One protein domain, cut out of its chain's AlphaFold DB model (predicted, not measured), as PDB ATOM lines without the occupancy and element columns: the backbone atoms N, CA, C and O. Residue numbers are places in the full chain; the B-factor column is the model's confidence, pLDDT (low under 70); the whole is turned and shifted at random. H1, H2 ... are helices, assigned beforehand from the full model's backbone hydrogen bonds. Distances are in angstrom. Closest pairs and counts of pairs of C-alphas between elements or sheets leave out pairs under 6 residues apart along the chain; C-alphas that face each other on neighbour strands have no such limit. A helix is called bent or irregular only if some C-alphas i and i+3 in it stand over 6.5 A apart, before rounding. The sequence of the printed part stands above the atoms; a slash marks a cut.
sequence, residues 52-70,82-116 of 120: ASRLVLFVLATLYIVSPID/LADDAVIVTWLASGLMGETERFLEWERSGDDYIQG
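What this domain is: This is residues 52 to 70 and 82 to 116 of the 120 residues of the protein "DUF1232 domain-containing protein" of Nocardiopsaceae bacterium YIM 96095 (UniProt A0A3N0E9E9). A short helix, H1, packs aslant across the first part of a much longer helix, H2, and beyond this small two-helix body residues 100 to 116, of which 100 to 112 belong to H2, stick out as a free arm. The arm makes much of the length: the C-alphas span 52 by 19 by 17 A, and without the arm the body spans 27 by 19 by 16 A. The printed part has 54 residues with two named helices, H1 then H2 along the chain, and no named strand; the class is all helix. The whole is only just extended, close to loose, with a radius of gyration of the C-alphas of 15.4 A.

How they stand to each other: H1, residues 52 to 66, touches H2, residues 85 to 112, with 7 pairs of C-alphas within 8 A. The closest C-alphas of the two are those of Phe 58 and Leu 92, 6.5 A apart. H2 touches H1 with residues 85 to 92 alone. The two run opposite ways at a steep tilt of 47 degrees, and their centres are 13.8 A apart. Residues 100 to 116, of which 100 to 112 belong to H2, stand free. In H1 and H2 every O i to N i+4 pair is within hydrogen-bond range.

Where its parts are: H1 begins at C-alpha 52, at (-1.295, -10.905, -33.029), and ends at C-alpha 66, 21.0 A away. H2 begins at C-alpha 85, at (-8.621, -18.423, -11.799), and ends at C-alpha 112, at (-22.675, -4.218, -46.878), 40.4 A away. Neither helix is bent.

The domain as a whole: The two C-alphas farthest apart are those of Leu 82 and Gly 116, 52.4 A. Residues 71 to 81 are not printed, and C-alphas 70 and 82 are 18.5 A apart across this cut, which lies in the link from H1 to H2. The mean pLDDT of the printed part is 78.4; residues 68 to 70, 82 to 83 and 110 to 116 are under 70.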
ATOM      1  N   ALA A  52      -1.805  -9.543 -33.215       85.19
ATOM      2  CA  ALA A  52      -1.295 -10.905 -33.029       85.19
ATOM      3  C   ALA A  52      -0.946 -11.191 -31.558       85.19
ATOM      4  O   ALA A  52      -1.273 -12.256 -31.048       85.19
ATOM      5  N   SER A  53      -0.363 -10.212 -30.857       86.81
ATOM      6  CA  SER A  53      -0.060 -10.303 -29.424       86.81
ATOM      7  C   SER A  53      -1.307 -10.573 -28.581       86.81
ATOM      8  O   SER A  53      -1.284 -11.419 -27.694       86.81
ATOM      9  N   ARG A  54      -2.423  -9.905 -28.890       86.75
ATOM     10  CA  ARG A  54      -3.689 -10.086 -28.173       86.75
ATOM     11  C   ARG A  54      -4.305 -11.456 -28.438       86.75
ATOM     12  O   ARG A  54      -4.803 -12.084 -27.510       86.75
ATOM     13  N   LEU A  55      -4.225 -11.934 -29.679       86.94
ATOM     14  CA  LEU A  55      -4.637 -13.291 -30.023       86.94
ATOM     15  C   LEU A  55      -3.823 -14.335 -29.245       86.94
ATOM     16  O   LEU A  55      -4.408 -15.236 -28.651       86.94
ATOM     17  N   VAL A  56      -2.494 -14.186 -29.206       87.06
ATOM     18  CA  VAL A  56      -1.608 -15.069 -28.429       87.06
ATOM     19  C   VAL A  56      -2.002 -15.065 -26.952       87.06
ATOM     20  O   VAL A  56      -2.128 -16.134 -26.367       87.06
ATOM     21  N   LEU A  57      -2.288 -13.900 -26.363       87.25
ATOM     22  CA  LEU A  57      -2.742 -13.817 -24.971       87.25
ATOM     23  C   LEU A  57      -4.054 -14.576 -24.719       87.25
ATOM     24  O   LEU A  57      -4.163 -15.267 -23.710       87.25
ATOM     25  N   PHE A  58      -5.041 -14.488 -25.615       87.12
ATOM     26  CA  PHE A  58      -6.285 -15.256 -25.462       87.12
ATOM     27  C   PHE A  58      -6.070 -16.760 -25.592       87.12
ATOM     28  O   PHE A  58      -6.699 -17.526 -24.862       87.12
ATOM     29  N   VAL A  59      -5.184 -17.182 -26.496       85.75
ATOM     30  CA  VAL A  59      -4.810 -18.592 -26.644       85.75
ATOM     31  C   VAL A  59      -4.136 -19.086 -25.366       85.75
ATOM     32  O   VAL A  59      -4.574 -20.089 -24.817       85.75
ATOM     33  N   LEU A  60      -3.148 -18.356 -24.844       84.81
ATOM     34  CA  LEU A  60      -2.464 -18.704 -23.595       84.81
ATOM     35  C   LEU A  60      -3.432 -18.771 -22.405       84.81
ATOM     36  O   LEU A  60      -3.410 -19.746 -21.663       84.81
ATOM     37  N   ALA A  61      -4.324 -17.786 -22.260       84.19
ATOM     38  CA  ALA A  61      -5.340 -17.785 -21.206       84.19
ATOM     39  C   ALA A  61      -6.316 -18.968 -21.338       84.19
ATOM     40  O   ALA A  61      -6.701 -19.568 -20.340       84.19
ATOM     41  N   THR A  62      -6.696 -19.335 -22.565       83.75
ATOM     42  CA  THR A  62      -7.572 -20.490 -22.823       83.75
ATOM     43  C   THR A  62      -6.867 -21.807 -22.507       83.75
ATOM     44  O   THR A  62      -7.454 -22.666 -21.858       83.75
ATOM     45  N   LEU A  63      -5.609 -21.965 -22.932       82.00
ATOM     46  CA  LEU A  63      -4.794 -23.143 -22.623       82.00
ATOM     47  C   LEU A  63      -4.622 -23.312 -21.112       82.00
ATOM     48  O   LEU A  63      -4.796 -24.418 -20.614       82.00
ATOM     49  N   TYR A  64      -4.383 -22.210 -20.395       74.31
ATOM     50  CA  TYR A  64      -4.315 -22.199 -18.935       74.31
ATOM     51  C   TYR A  64      -5.626 -22.677 -18.285       74.31
ATOM     52  O   TYR A  64      -5.585 -23.478 -17.361       74.31
ATOM     53  N   ILE A  65      -6.792 -22.249 -18.790       75.69
ATOM     54  CA  ILE A  65      -8.104 -22.695 -18.276       75.69
ATOM     55  C   ILE A  65      -8.355 -24.186 -18.561       75.69
ATOM     56  O   ILE A  65      -8.902 -24.888 -17.715       75.69
ATOM     57  N   VAL A  66      -8.009 -24.665 -19.762       80.19
ATOM     58  CA  VAL A  66      -8.300 -26.043 -20.198       80.19
ATOM     59  C   VAL A  66      -7.377 -27.056 -19.525       80.19
ATOM     60  O   VAL A  66      -7.828 -28.134 -19.144       80.19
ATOM     61  N   SER A  67      -6.096 -26.727 -19.384       71.12
ATOM     62  CA  SER A  67      -5.126 -27.561 -18.681       71.12
ATOM     63  C   SER A  67      -4.133 -26.666 -17.941       71.12
ATOM     64  O   SER A  67      -3.109 -26.279 -18.507       71.12
ATOM     65  N   PRO A  68      -4.396 -26.359 -16.659       61.81
ATOM     66  CA  PRO A  68      -3.497 -25.541 -15.845       61.81
ATOM     67  C   PRO A  68      -2.099 -26.164 -15.647       61.81
ATOM     68  O   PRO A  68      -1.207 -25.503 -15.126       61.81
ATOM     69  N   ILE A  69      -1.900 -27.440 -16.020       60.25
ATOM     70  CA  ILE A  69      -0.798 -28.283 -15.525       60.25
ATOM     71  C   ILE A  69       0.170 -28.752 -16.633       60.25
ATOM     72  O   ILE A  69       1.339 -28.988 -16.345       60.25
ATOM     73  N   ASP A  70      -0.239 -28.835 -17.904       58.97
ATOM     74  CA  ASP A  70       0.514 -29.634 -18.901       58.97
ATOM     75  C   ASP A  70       1.538 -28.856 -19.765       58.97
ATOM     76  O   ASP A  70       2.192 -29.415 -20.636       58.97
ATOM     77  N   LEU A  82      -0.251 -15.813  -8.502       48.34
ATOM     78  CA  LEU A  82      -1.136 -14.746  -7.973       48.34
ATOM     79  C   LEU A  82      -2.399 -14.406  -8.786       48.34
ATOM     80  O   LEU A  82      -3.098 -13.459  -8.428       48.34
ATOM     81  N   ALA A  83      -2.729 -15.134  -9.853       58.03
ATOM     82  CA  ALA A  83      -3.972 -14.901 -10.587       58.03
ATOM     83  C   ALA A  83      -4.989 -16.002 -10.262       58.03
ATOM     84  O   ALA A  83      -5.041 -17.024 -10.932       58.03
ATOM     85  N   ASP A  84      -5.768 -15.767  -9.205       70.50
ATOM     86  CA  ASP A  84      -6.994 -16.495  -8.855       70.50
ATOM     87  C   ASP A  84      -7.833 -16.737 -10.130       70.50
ATOM     88  O   ASP A  84      -8.137 -15.784 -10.854       70.50
ATOM     89  N   ASP A  85      -8.154 -17.991 -10.463       72.25
ATOM     90  CA  ASP A  85      -8.621 -18.423 -11.799       72.25
ATOM     91  C   ASP A  85      -9.825 -17.616 -12.337       72.25
ATOM     92  O   ASP A  85      -9.983 -17.401 -13.545       72.25
ATOM     93  N   ALA A  86     -10.651 -17.079 -11.434       78.88
ATOM     94  CA  ALA A  86     -11.785 -16.215 -11.749       78.88
ATOM     95  C   ALA A  86     -11.385 -14.892 -12.427       78.88
ATOM     96  O   ALA A  86     -12.114 -14.392 -13.293       78.88
ATOM     97  N   VAL A  87     -10.232 -14.320 -12.070       83.38
ATOM     98  CA  VAL A  87      -9.723 -13.078 -12.668       83.38
ATOM     99  C   VAL A  87      -9.354 -13.313 -14.127       83.38
ATOM    100  O   VAL A  87      -9.739 -12.521 -14.990       83.38
ATOM    101  N   ILE A  88      -8.668 -14.422 -14.422       82.75
ATOM    102  CA  ILE A  88      -8.254 -14.776 -15.787       82.75
ATOM    103  C   ILE A  88      -9.482 -15.026 -16.659       82.75
ATOM    104  O   ILE A  88      -9.582 -14.463 -17.751       82.75
ATOM    105  N   VAL A  89     -10.444 -15.810 -16.165       85.69
ATOM    106  CA  VAL A  89     -11.693 -16.093 -16.886       85.69
ATOM    107  C   VAL A  89     -12.474 -14.808 -17.152       85.69
ATOM    108  O   VAL A  89     -12.913 -14.577 -18.278       85.69
ATOM    109  N   THR A  90     -12.612 -13.936 -16.151       86.81
ATOM    110  CA  THR A  90     -13.347 -12.669 -16.294       86.81
ATOM    111  C   THR A  90     -12.664 -11.730 -17.287       86.81
ATOM    112  O   THR A  90     -13.331 -11.117 -18.128       86.81
ATOM    113  N   TRP A  91     -11.333 -11.630 -17.230       87.81
ATOM    114  CA  TRP A  91     -10.550 -10.828 -18.166       87.81
ATOM    115  C   TRP A  91     -10.652 -11.365 -19.599       87.81
ATOM    116  O   TRP A  91     -10.913 -10.592 -20.526       87.81
ATOM    117  N   LEU A  92     -10.526 -12.684 -19.778       89.06
ATOM    118  CA  LEU A  92     -10.672 -13.352 -21.070       89.06
ATOM    119  C   LEU A  92     -12.075 -13.131 -21.646       89.06
ATOM    120  O   LEU A  92     -12.204 -12.722 -22.800       89.06
ATOM    121  N   ALA A  93     -13.120 -13.336 -20.842       87.69
ATOM    122  CA  ALA A  93     -14.506 -13.148 -21.258       87.69
ATOM    123  C   ALA A  93     -14.784 -11.695 -21.679       87.69
ATOM    124  O   ALA A  93     -15.325 -11.455 -22.760       87.69
ATOM    125  N   SER A  94     -14.349 -10.724 -20.873       86.75
ATOM    126  CA  SER A  94     -14.514  -9.292 -21.171       86.75
ATOM    127  C   SER A  94     -13.756  -8.888 -22.438       86.75
ATOM    128  O   SER A  94     -14.281  -8.156 -23.281       86.75
ATOM    129  N   GLY A  95     -12.533  -9.402 -22.605       88.56
ATOM    130  CA  GLY A  95     -11.719  -9.188 -23.796       88.56
ATOM    131  C   GLY A  95     -12.380  -9.749 -25.051       88.56
ATOM    132  O   GLY A  95     -12.583  -9.009 -26.013       88.56
ATOM    133  N   LEU A  96     -12.773 -11.025 -25.031       89.19
ATOM    134  CA  LEU A  96     -13.452 -11.674 -26.154       89.19
ATOM    135  C   LEU A  96     -14.763 -10.972 -26.510       89.19
ATOM    136  O   LEU A  96     -15.054 -10.802 -27.691       89.19
ATOM    137  N   MET A  97     -15.531 -10.506 -25.527       87.19
ATOM    138  CA  MET A  97     -16.791  -9.805 -25.773       87.19
ATOM    139  C   MET A  97     -16.595  -8.524 -26.594       87.19
ATOM    140  O   MET A  97     -17.329  -8.305 -27.560       87.19
ATOM    141  N   GLY A  98     -15.584  -7.719 -26.254       87.38
ATOM    142  CA  GLY A  98     -15.256  -6.495 -26.988       87.38
ATOM    143  C   GLY A  98     -14.654  -6.761 -28.369       87.38
ATOM    144  O   GLY A  98     -14.977  -6.062 -29.323       87.38
ATOM    145  N   GLU A  99     -13.803  -7.776 -28.504       90.56
ATOM    146  CA  GLU A  99     -13.209  -8.154 -29.796       90.56
ATOM    147  C   GLU A  99     -14.258  -8.697 -30.762       90.56
ATOM    148  O   GLU A  99     -14.289  -8.329 -31.934       90.56
ATOM    149  N   THR A 100     -15.173  -9.517 -30.253       89.50
ATOM    150  CA  THR A 100     -16.194 -10.133 -31.093       89.50
ATOM    151  C   THR A 100     -17.248  -9.131 -31.550       89.50
ATOM    152  O   THR A 100     -17.789  -9.263 -32.642       89.50
ATOM    153  N   GLU A 101     -17.527  -8.104 -30.747       89.06
ATOM    154  CA  GLU A 101     -18.379  -6.987 -31.164       89.06
ATOM    155  C   GLU A 101     -17.760  -6.236 -32.349       89.06
ATOM    156  O   GLU A 101     -18.415  -6.106 -33.381       89.06
ATOM    157  N   ARG A 102     -16.471  -5.875 -32.266       88.38
ATOM    158  CA  ARG A 102     -15.758  -5.229 -33.383       88.38
ATOM    159  C   ARG A 102     -15.657  -6.125 -34.612       88.38
ATOM    160  O   ARG A 102     -15.749  -5.642 -35.736       88.38
ATOM    161  N   PHE A 103     -15.471  -7.430 -34.417       90.06
ATOM    162  CA  PHE A 103     -15.472  -8.386 -35.520       90.06
ATOM    163  C   PHE A 103     -16.835  -8.452 -36.216       90.06
ATOM    164  O   PHE A 103     -16.883  -8.428 -37.440       90.06
ATOM    165  N   LEU A 104     -17.934  -8.504 -35.459       89.75
ATOM    166  CA  LEU A 104     -19.288  -8.529 -36.017       89.75
ATOM    167  C   LEU A 104     -19.643  -7.222 -36.737       89.75
ATOM    168  O   LEU A 104     -20.341  -7.258 -37.746       89.75
ATOM    169  N   GLU A 105     -19.169  -6.078 -36.245       89.44
ATOM    170  CA  GLU A 105     -19.286  -4.796 -36.951       89.44
ATOM    171  C   GLU A 105     -18.517  -4.818 -38.276       89.44
ATOM    172  O   GLU A 105     -19.094  -4.517 -39.317       89.44
ATOM    173  N   TRP A 106     -17.254  -5.252 -38.258       89.19
ATOM    174  CA  TRP A 106     -16.444  -5.400 -39.469       89.19
ATOM    175  C   TRP A 106     -17.061  -6.375 -40.478       89.19
ATOM    176  O   TRP A 106     -17.065  -6.094 -41.673       89.19
ATOM    177  N   GLU A 107     -17.588  -7.506 -40.011       86.94
ATOM    178  CA  GLU A 107     -18.211  -8.521 -40.861       86.94
ATOM    179  C   GLU A 107     -19.454  -7.959 -41.557       86.94
ATOM    180  O   GLU A 107     -19.587  -8.099 -42.770       86.94
ATOM    181  N   ARG A 108     -20.293  -7.213 -40.824       85.94
ATOM    182  CA  ARG A 108     -21.442  -6.502 -41.406       85.94
ATOM    183  C   ARG A 108     -21.009  -5.456 -42.426       85.94
ATOM    184  O   ARG A 108     -21.595  -5.407 -43.495       85.94
ATOM    185  N   SER A 109     -19.990  -4.646 -42.131       81.00
ATOM    186  CA  SER A 109     -19.488  -3.637 -43.078       81.00
ATOM    187  C   SER A 109     -18.836  -4.249 -44.324       81.00
ATOM    188  O   SER A 109     -18.846  -3.629 -45.384       81.00
ATOM    189  N   GLY A 110     -18.261  -5.450 -44.212       68.56
ATOM    190  CA  GLY A 110     -17.729  -6.204 -45.347       68.56
ATOM    191  C   GLY A 110     -18.822  -6.789 -46.247       68.56
ATOM    192  O   GLY A 110     -18.660  -6.775 -47.465       68.56
ATOM    193  N   ASP A 111     -19.935  -7.244 -45.662       55.56
ATOM    194  CA  ASP A 111     -21.111  -7.730 -46.400       55.56
ATOM    195  C   ASP A 111     -21.903  -6.576 -47.047       55.56
ATOM    196  O   ASP A 111     -22.360  -6.700 -48.187       55.56
ATOM    197  N   ASP A 112     -21.998  -5.425 -46.372       49.47
ATOM    198  CA  ASP A 112     -22.675  -4.218 -46.878       49.47
ATOM    199  C   ASP A 112     -21.973  -3.652 -48.130       49.47
ATOM    200  O   ASP A 112     -22.615  -3.126 -49.037       49.47
ATOM    201  N   TYR A 113     -20.652  -3.854 -48.256       49.62
ATOM    202  CA  TYR A 113     -19.896  -3.472 -49.456       49.62
ATOM    203  C   TYR A 113     -20.219  -4.350 -50.684       49.62
ATOM    204  O   TYR A 113     -19.958  -3.934 -51.813       49.62
ATOM    205  N   ILE A 114     -20.805  -5.542 -50.504       53.97
ATOM    206  CA  ILE A 114     -21.182  -6.449 -51.607       53.97
ATOM    207  C   ILE A 114     -22.665  -6.284 -52.003       53.97
ATOM    208  O   ILE A 114     -23.030  -6.604 -53.133       53.97
ATOM    209  N   GLN A 115     -23.521  -5.718 -51.140       53.03
ATOM    210  CA  GLN A 115     -24.938  -5.445 -51.453       53.03
ATOM    211  C   GLN A 115     -25.219  -4.063 -52.072       53.03
ATOM    212  O   GLN A 115     -26.378  -3.709 -52.301       53.03
ATOM    213  N   GLY A 116     -24.182  -3.297 -52.418       54.78
ATOM    214  CA  GLY A 116     -24.309  -2.084 -53.224       54.78
ATOM    215  C   GLY A 116     -24.712  -2.401 -54.666       54.78
ATOM    216  O   GLY A 116     -23.866  -2.521 -55.547       54.78
TER     217      GLY A 116